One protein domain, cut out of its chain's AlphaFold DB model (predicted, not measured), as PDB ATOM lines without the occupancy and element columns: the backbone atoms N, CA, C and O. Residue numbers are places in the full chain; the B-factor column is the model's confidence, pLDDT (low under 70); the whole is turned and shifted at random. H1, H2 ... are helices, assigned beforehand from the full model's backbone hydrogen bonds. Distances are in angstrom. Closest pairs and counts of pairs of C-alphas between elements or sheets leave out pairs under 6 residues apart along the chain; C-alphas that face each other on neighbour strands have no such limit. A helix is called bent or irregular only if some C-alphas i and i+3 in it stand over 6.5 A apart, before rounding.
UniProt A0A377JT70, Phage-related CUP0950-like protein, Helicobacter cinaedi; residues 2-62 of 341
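What this domain is: This is residues 2 to 62 of the 341 residues of the protein "Phage-related CUP0950-like protein" of Helicobacter cinaedi (UniProt A0A377JT70). One long helix, H1, runs along the long axis of the model, and the chain then folds back along it in a wide loop without named elements, residues 22 to 40, to place the short helix H2 on residues 7 to 11 of H1. A second short helix, H3, sits beyond H2, away from H1, and the turn at residues 20 to 28 sticks out at the far end of H1. The printed part has 61 residues with three named helices in the order H1, H2, H3 and no named strand; the class is all helix, though under half of the residues, 27 of 61, are in named elements. The whole is compact, with a radius of gyration of the C-alphas of 12.0 A, and elongated, spanning 34 by 22 by 22 A.

Where its parts are: H1, residues 4 to 21, is the longest helix and measures 25.1 A from C-alpha 4 at (120.361, -4.950, 127.303) to C-alpha 21 at (144.840, -1.034, 123.438). It has a kink of 26 degrees near residue 15. It is neither bent nor irregular, but only just: C-alphas 16 and 19 are 6.4 A apart. H2 is residues 41 to 45, 6.2 A long. H3 is residues 53 to 56, 4.9 A long, and ends with C-alpha 56 at (133.987, 11.027, 135.156).

How they stand to each other: H1 touches H2 with residues 7 to 11 alone; the closest C-alphas are those of Asn 11 and Leu 41, 5.9 A apart, and the centres are 10.6 A apart. H2 and H3 are close but not clearly touching, with the closest C-alphas, those of Leu 45 and Ile 56, 6.9 A apart. H1 and H3 are apart. In H2 every O i to N i+4 pair is within hydrogen-bond range, and in H1 12 of 14 are. H3 is too short for such a pair, but its one O i to N i+3 pair is within range.

The domain as a whole: The two C-alphas farthest apart are those of Asn 2 and Lys 26, at 34.0 A, while the first and last printed C-alphas, of Asn 2 and Val 62, are 23.8 A apart. The printed part has no cut. The link from H1 to H2, 19 residues, is long; the link from H2 to H3, 7 residues, is short. Residues 20 to 28, of which 20 and 21 belong to H1, and residues 49 to 54, of which 53 and 54 belong to H3, stand free; the body without them spans 28 by 22 by 21 A. The mean pLDDT of the printed part is 87.6, and residues 2 to 3 are under 70.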
ATOM      1  N   ASN A   2     118.451  -1.685 121.276       56.16
ATOM      2  CA  ASN A   2     117.376  -1.793 122.274       56.16
ATOM      3  C   ASN A   2     117.531  -3.002 123.213       56.16
ATOM      4  O   ASN A   2     116.830  -3.099 124.212       56.16
ATOM      5  N   SER A   3     118.476  -3.910 122.942       69.19
ATOM      6  CA  SER A   3     118.740  -5.058 123.815       69.19
ATOM      7  C   SER A   3     119.759  -4.713 124.902       69.19
ATOM      8  O   SER A   3     120.840  -4.194 124.616       69.19
ATOM      9  N   ARG A   4     119.440  -5.053 126.157       76.81
ATOM     10  CA  ARG A   4     120.361  -4.950 127.303       76.81
ATOM     11  C   ARG A   4     121.660  -5.723 127.060       76.81
ATOM     12  O   ARG A   4     122.727  -5.222 127.391       76.81
ATOM     13  N   ALA A   5     121.578  -6.895 126.429       81.44
ATOM     14  CA  ALA A   5     122.751  -7.709 126.119       81.44
ATOM     15  C   ALA A   5     123.710  -6.989 125.159       81.44
ATOM     16  O   ALA A   5     124.914  -6.978 125.390       81.44
ATOM     17  N   ALA A   6     123.175  -6.327 124.129       83.75
ATOM     18  CA  ALA A   6     123.986  -5.559 123.184       83.75
ATOM     19  C   ALA A   6     124.675  -4.361 123.861       83.75
ATOM     20  O   ALA A   6     125.852  -4.118 123.615       83.75
ATOM     21  N   ARG A   7     123.967  -3.648 124.749       86.00
ATOM     22  CA  ARG A   7     124.546  -2.541 125.533       86.00
ATOM     23  C   ARG A   7     125.673  -3.024 126.445       86.00
ATOM     24  O   ARG A   7     126.761  -2.461 126.422       86.00
ATOM     25  N   ASN A   8     125.438  -4.113 127.178       85.88
ATOM     26  CA  ASN A   8     126.447  -4.709 128.052       85.88
ATOM     27  C   ASN A   8     127.690  -5.139 127.271       85.88
ATOM     28  O   ASN A   8     128.798  -4.877 127.721       85.88
ATOM     29  N   LEU A   9     127.507  -5.739 126.092       90.00
ATOM     30  CA  LEU A   9     128.616  -6.149 125.233       90.00
ATOM     31  C   LEU A   9     129.485  -4.956 124.810       90.00
ATOM     32  O   LEU A   9     130.707  -5.042 124.872       90.00
ATOM     33  N   VAL A  10     128.869  -3.838 124.412       90.44
ATOM     34  CA  VAL A  10     129.600  -2.611 124.043       90.44
ATOM     35  C   VAL A  10     130.356  -2.041 125.243       90.44
ATOM     36  O   VAL A  10     131.539  -1.725 125.126       90.44
ATOM     37  N   ASN A  11     129.705  -1.960 126.405       90.31
ATOM     38  CA  ASN A  11     130.314  -1.416 127.620       90.31
ATOM     39  C   ASN A  11     131.486  -2.289 128.109       90.31
ATOM     40  O   ASN A  11     132.542  -1.768 128.469       90.31
ATOM     41  N   GLN A  12     131.336  -3.617 128.056       88.75
ATOM     42  CA  GLN A  12     132.405  -4.574 128.367       88.75
ATOM     43  C   GLN A  12     133.562  -4.462 127.376       88.75
ATOM     44  O   GLN A  12     134.713  -4.349 127.790       88.75
ATOM     45  N   ASN A  13     133.271  -4.411 126.073       91.25
ATOM     46  CA  ASN A  13     134.303  -4.263 125.052       91.25
ATOM     47  C   ASN A  13     135.118  -2.974 125.235       91.25
ATOM     48  O   ASN A  13     136.343  -3.002 125.102       91.25
ATOM     49  N   PHE A  14     134.462  -1.868 125.597       90.56
ATOM     50  CA  PHE A  14     135.153  -0.620 125.903       90.56
ATOM     51  C   PHE A  14     136.118  -0.787 127.086       90.56
ATOM     52  O   PHE A  14     137.296  -0.448 126.974       90.56
ATOM     53  N   LYS A  15     135.636  -1.368 128.192       85.81
ATOM     54  CA  LYS A  15     136.416  -1.547 129.425       85.81
ATOM     55  C   LYS A  15     137.602  -2.498 129.248       85.81
ATOM     56  O   LYS A  15     138.690  -2.214 129.735       85.81
ATOM     57  N   GLU A  16     137.393  -3.617 128.564       87.19
ATOM     58  CA  GLU A  16     138.377  -4.701 128.483       87.19
ATOM     59  C   GLU A  16     139.331  -4.549 127.297       87.19
ATOM     60  O   GLU A  16     140.518  -4.861 127.403       87.19
ATOM     61  N   SER A  17     138.831  -4.071 126.154       87.25
ATOM     62  CA  SER A  17     139.585  -4.078 124.901       87.25
ATOM     63  C   SER A  17     140.035  -2.694 124.465       87.25
ATOM     64  O   SER A  17     141.193  -2.534 124.091       87.25
ATOM     65  N   VAL A  18     139.155  -1.692 124.490       88.56
ATOM     66  CA  VAL A  18     139.505  -0.358 123.979       88.56
ATOM     67  C   VAL A  18     140.523   0.317 124.894       88.56
ATOM     68  O   VAL A  18     141.556   0.777 124.413       88.56
ATOM     69  N   LEU A  19     140.284   0.307 126.209       84.94
ATOM     70  CA  LEU A  19     141.193   0.932 127.178       84.94
ATOM     71  C   LEU A  19     142.575   0.264 127.229       84.94
ATOM     72  O   LEU A  19     143.578   0.954 127.376       84.94
ATOM     73  N   SER A  20     142.652  -1.062 127.065       84.56
ATOM     74  CA  SER A  20     143.921  -1.808 127.113       84.56
ATOM     75  C   SER A  20     144.769  -1.680 125.844       84.56
ATOM     76  O   SER A  20     145.944  -2.038 125.854       84.56
ATOM     77  N   ARG A  21     144.185  -1.179 124.748       85.44
ATOM     78  CA  ARG A  21     144.840  -1.034 123.438       85.44
ATOM     79  C   ARG A  21     145.280   0.394 123.126       85.44
ATOM     80  O   ARG A  21     145.733   0.647 122.010       85.44
ATOM     81  N   LEU A  22     145.134   1.323 124.070       86.38
ATOM     82  CA  LEU A  22     145.682   2.665 123.910       86.38
ATOM     83  C   LEU A  22     147.202   2.578 123.751       86.38
ATOM     84  O   LEU A  22     147.869   1.818 124.449       86.38
ATOM     85  N   GLN A  23     147.735   3.349 122.804       85.94
ATOM     86  CA  GLN A  23     149.158   3.323 122.477       85.94
ATOM     87  C   GLN A  23     150.015   3.786 123.663       85.94
ATOM     88  O   GLN A  23     151.093   3.244 123.898       85.94
ATOM     89  N   ASP A  24     149.543   4.796 124.395       86.06
ATOM     90  CA  ASP A  24     150.202   5.360 125.568       86.06
ATOM     91  C   ASP A  24     149.211   6.143 126.455       86.06
ATOM     92  O   ASP A  24     148.038   6.315 126.123       86.06
ATOM     93  N   ASN A  25     149.708   6.685 127.572       78.44
ATOM     94  CA  ASN A  25     148.927   7.513 128.502       78.44
ATOM     95  C   ASN A  25     148.612   8.929 127.972       78.44
ATOM     96  O   ASN A  25     147.999   9.721 128.684       78.44
ATOM     97  N   LYS A  26     149.074   9.286 126.766       83.12
ATOM     98  CA  LYS A  26     148.783  10.572 126.106       83.12
ATOM     99  C   LYS A  26     147.708  10.435 125.030       83.12
ATOM    100  O   LYS A  26     147.222  11.441 124.515       83.12
ATOM    101  N   SER A  27     147.355   9.202 124.688       85.38
ATOM    102  CA  SER A  27     146.340   8.873 123.706       85.38
ATOM    103  C   SER A  27     144.974   9.373 124.178       85.38
ATOM    104  O   SER A  27     144.604   9.211 125.340       85.38
ATOM    105  N   ASN A  28     144.214   9.989 123.274       86.31
ATOM    106  CA  ASN A  28     142.893  10.530 123.568       86.31
ATOM    107  C   ASN A  28     141.785   9.626 123.015       86.31
ATOM    108  O   ASN A  28     141.891   9.067 121.927       86.31
ATOM    109  N   ILE A  29     140.672   9.541 123.743       89.88
ATOM    110  CA  ILE A  29     139.454   8.889 123.261       89.88
ATOM    111  C   ILE A  29     138.438   9.975 122.927       89.88
ATOM    112  O   ILE A  29     138.069  10.775 123.783       89.88
ATOM    113  N   THR A  30     137.967   9.993 121.680       91.44
ATOM    114  CA  THR A  30     136.859  10.855 121.248       91.44
ATOM    115  C   THR A  30     135.679   9.979 120.861       91.44
ATOM    116  O   THR A  30     135.786   9.160 119.951       91.44
ATOM    117  N   ILE A  31     134.553  10.156 121.550       92.62
ATOM    118  CA  ILE A  31     133.315   9.427 121.271       92.62
ATOM    119  C   ILE A  31     132.347  10.391 120.592       92.62
ATOM    120  O   ILE A  31     131.870  11.340 121.210       92.62
ATOM    121  N   LEU A  32     132.059  10.139 119.315       93.50
ATOM    122  CA  LEU A  32     131.043  10.857 118.553       93.50
ATOM    123  C   LEU A  32     129.862   9.920 118.309       93.50
ATOM    124  O   LEU A  32     129.940   9.009 117.486       93.50
ATOM    125  N   MET A  33     128.770  10.133 119.038       91.38
ATOM    126  CA  MET A  33     127.556   9.333 118.904       91.38
ATOM    127  C   MET A  33     126.307  10.152 119.218       91.38
ATOM    128  O   MET A  33     126.375  11.162 119.913       91.38
ATOM    129  N   GLN A  34     125.160   9.678 118.737       90.88
ATOM    130  CA  GLN A  34     123.862  10.100 119.254       90.88
ATOM    131  C   GLN A  34     123.539   9.304 120.516       90.88
ATOM    132  O   GLN A  34     123.798   8.098 120.569       90.88
ATOM    133  N   ARG A  35     122.935   9.955 121.510       91.44
ATOM    134  CA  ARG A  35     122.398   9.257 122.674       91.44
ATOM    135  C   ARG A  35     121.210   8.389 122.258       91.44
ATOM    136  O   ARG A  35     120.315   8.833 121.540       91.44
ATOM    137  N   LEU A  36     121.204   7.137 122.706       86.50
ATOM    138  CA  LEU A  36     120.158   6.155 122.371       86.50
ATOM    139  C   LEU A  36     119.385   5.665 123.598       86.50
ATOM    140  O   LEU A  36     118.372   4.989 123.446       86.50
ATOM    141  N   GLY A  37     119.870   5.962 124.800       84.94
ATOM    142  CA  GLY A  37     119.256   5.536 126.049       84.94
ATOM    143  C   GLY A  37     120.086   5.971 127.250       84.94
ATOM    144  O   GLY A  37     121.209   6.449 127.104       84.94
ATOM    145  N   VAL A  38     119.537   5.806 128.450       84.88
ATOM    146  CA  VAL A  38     120.228   6.212 129.685       84.88
ATOM    147  C   VAL A  38     121.488   5.381 129.922       84.88
ATOM    148  O   VAL A  38     122.509   5.948 130.289       84.88
ATOM    149  N   ASP A  39     121.448   4.080 129.615       85.38
ATOM    150  CA  ASP A  39     122.595   3.166 129.770       85.38
ATOM    151  C   ASP A  39     123.358   2.919 128.452       85.38
ATOM    152  O   ASP A  39     123.880   1.824 128.222       85.38
ATOM    153  N   ASP A  40     123.356   3.877 127.522       89.94
ATOM    154  CA  ASP A  40     124.268   3.818 126.373       89.94
ATOM    155  C   ASP A  40     125.734   4.016 126.804       89.94
ATOM    156  O   ASP A  40     126.006   4.265 127.974       89.94
ATOM    157  N   LEU A  41     126.699   3.877 125.884       91.62
ATOM    158  CA  LEU A  41     128.126   3.923 126.238       91.62
ATOM    159  C   LEU A  41     128.500   5.214 126.988       91.62
ATOM    160  O   LEU A  41     129.170   5.154 128.014       91.62
ATOM    161  N   CYS A  42     128.040   6.377 126.517       92.81
ATOM    162  CA  CYS A  42     128.273   7.643 127.213       92.81
ATOM    163  C   CYS A  42     127.590   7.677 128.586       92.81
ATOM    164  O   CYS A  42     128.198   8.131 129.548       92.81
ATOM    165  N   GLY A  43     126.354   7.184 128.698       90.56
ATOM    166  CA  GLY A  43     125.671   7.061 129.982       90.56
ATOM    167  C   GLY A  43     126.406   6.151 130.969       90.56
ATOM    168  O   GLY A  43     126.532   6.496 132.137       90.56
ATOM    169  N   PHE A  44     126.957   5.034 130.490       91.44
ATOM    170  CA  PHE A  44     127.781   4.113 131.273       91.44
ATOM    171  C   PHE A  44     129.071   4.775 131.777       91.44
ATOM    172  O   PHE A  44     129.373   4.681 132.962       91.44
ATOM    173  N   LEU A  45     129.800   5.489 130.912       92.50
ATOM    174  CA  LEU A  45     131.056   6.167 131.269       92.50
ATOM    175  C   LEU A  45     130.875   7.339 132.243       92.50
ATOM    176  O   LEU A  45     131.822   7.715 132.926       92.50
ATOM    177  N   LEU A  46     129.671   7.907 132.305       91.75
ATOM    178  CA  LEU A  46     129.316   9.011 133.198       91.75
ATOM    179  C   LEU A  46     128.533   8.543 134.440       91.75
ATOM    180  O   LEU A  46     127.997   9.368 135.178       91.75
ATOM    181  N   ASN A  47     128.425   7.232 134.673       90.19
ATOM    182  CA  ASN A  47     127.653   6.676 135.782       90.19
ATOM    183  C   ASN A  47     128.500   6.569 137.059       90.19
ATOM    184  O   ASN A  47     129.429   5.767 137.124       90.19
ATOM    185  N   GLU A  48     128.111   7.300 138.108       89.75
ATOM    186  CA  GLU A  48     128.783   7.289 139.422       89.75
ATOM    187  C   GLU A  48     128.781   5.915 140.119       89.75
ATOM    188  O   GLU A  48     129.513   5.709 141.083       89.75
ATOM    189  N   ARG A  49     127.949   4.963 139.671       88.50
ATOM    190  CA  ARG A  49     127.957   3.581 140.184       88.50
ATOM    191  C   ARG A  49     129.045   2.714 139.553       88.50
ATOM    192  O   ARG A  49     129.405   1.697 140.133       88.50
ATOM    193  N   GLU A  50     129.505   3.084 138.362       86.31
ATOM    194  CA  GLU A  50     130.462   2.308 137.565       86.31
ATOM    195  C   GLU A  50     131.873   2.906 137.630       86.31
ATOM    196  O   GLU A  50     132.856   2.167 137.554       86.31
ATOM    197  N   PHE A  51     131.970   4.232 137.782       90.06
ATOM    198  CA  PHE A  51     133.226   4.980 137.806       90.06
ATOM    199  C   PHE A  51     133.239   6.034 138.914       90.06
ATOM    200  O   PHE A  51     132.221   6.662 139.211       90.06
ATOM    201  N   ASP A  52     134.424   6.280 139.472       92.56
ATOM    202  CA  ASP A  52     134.642   7.361 140.430       92.56
ATOM    203  C   ASP A  52     134.475   8.736 139.769       92.56
ATOM    204  O   ASP A  52     134.781   8.932 138.588       92.56
ATOM    205  N   LYS A  53     134.053   9.730 140.560       91.25
ATOM    206  CA  LYS A  53     133.829  11.109 140.087       91.25
ATOM    207  C   LYS A  53     135.059  11.717 139.418       91.25
ATOM    208  O   LYS A  53     134.917  12.453 138.447       91.25
ATOM    209  N   ASP A  54     136.254  11.374 139.887       92.56
ATOM    210  CA  ASP A  54     137.509  11.870 139.317       92.56
ATOM    211  C   ASP A  54     137.759  11.346 137.898       92.56
ATOM    212  O   ASP A  54     138.332  12.055 137.074       92.56
ATOM    213  N   ILE A  55     137.305  10.129 137.587       89.19
ATOM    214  CA  ILE A  55     137.372   9.561 136.234       89.19
ATOM    215  C   ILE A  55     136.308  10.215 135.352       89.19
ATOM    216  O   ILE A  55     136.592  10.608 134.222       89.19
ATOM    217  N   ILE A  56     135.093  10.384 135.876       91.31
ATOM    218  CA  ILE A  56     133.987  11.027 135.156       91.31
ATOM    219  C   ILE A  56     134.363  12.461 134.756       91.31
ATOM    220  O   ILE A  56     134.176  12.847 133.606       91.31
ATOM    221  N   ASN A  57     134.974  13.222 135.666       91.94
ATOM    222  CA  ASN A  57     135.377  14.611 135.435       91.94
ATOM    223  C   ASN A  57     136.503  14.778 134.399       91.94
ATOM    224  O   ASN A  57     136.717  15.888 133.914       91.94
ATOM    225  N   GLN A  58     137.220  13.706 134.034       90.00
ATOM    226  CA  GLN A  58     138.202  13.749 132.941       90.00
ATOM    227  C   GLN A  58     137.530  13.809 131.565       90.00
ATOM    228  O   GLN A  58     138.138  14.268 130.596       90.00
ATOM    229  N   TRP A  59     136.272  13.378 131.461       92.19
ATOM    230  CA  TRP A  59     135.524  13.451 130.216       92.19
ATOM    231  C   TRP A  59     135.015  14.867 129.968       92.19
ATOM    232  O   TRP A  59     134.208  15.415 130.717       92.19
ATOM    233  N   LYS A  60     135.421  15.444 128.836       90.44
ATOM    234  CA  LYS A  60     134.821  16.678 128.335       90.44
ATOM    235  C   LYS A  60     133.568  16.358 127.523       90.44
ATOM    236  O   LYS A  60     133.663  15.890 126.391       90.44
ATOM    237  N   GLN A  61     132.395  16.651 128.078       89.75
ATOM    238  CA  GLN A  61     131.122  16.448 127.388       89.75
ATOM    239  C   GLN A  61     130.732  17.672 126.549       89.75
ATOM    240  O   GLN A  61     130.662  18.791 127.053       89.75
ATOM    241  N   VAL A  62     130.407  17.443 125.274       89.94
ATOM    242  CA  VAL A  62     129.796  18.443 124.385       89.94
ATOM    243  C   VAL A  62     128.491  17.864 123.846       89.94
ATOM    244  O   VAL A  62     128.502  16.865 123.134       89.94
TER     245      VAL A  62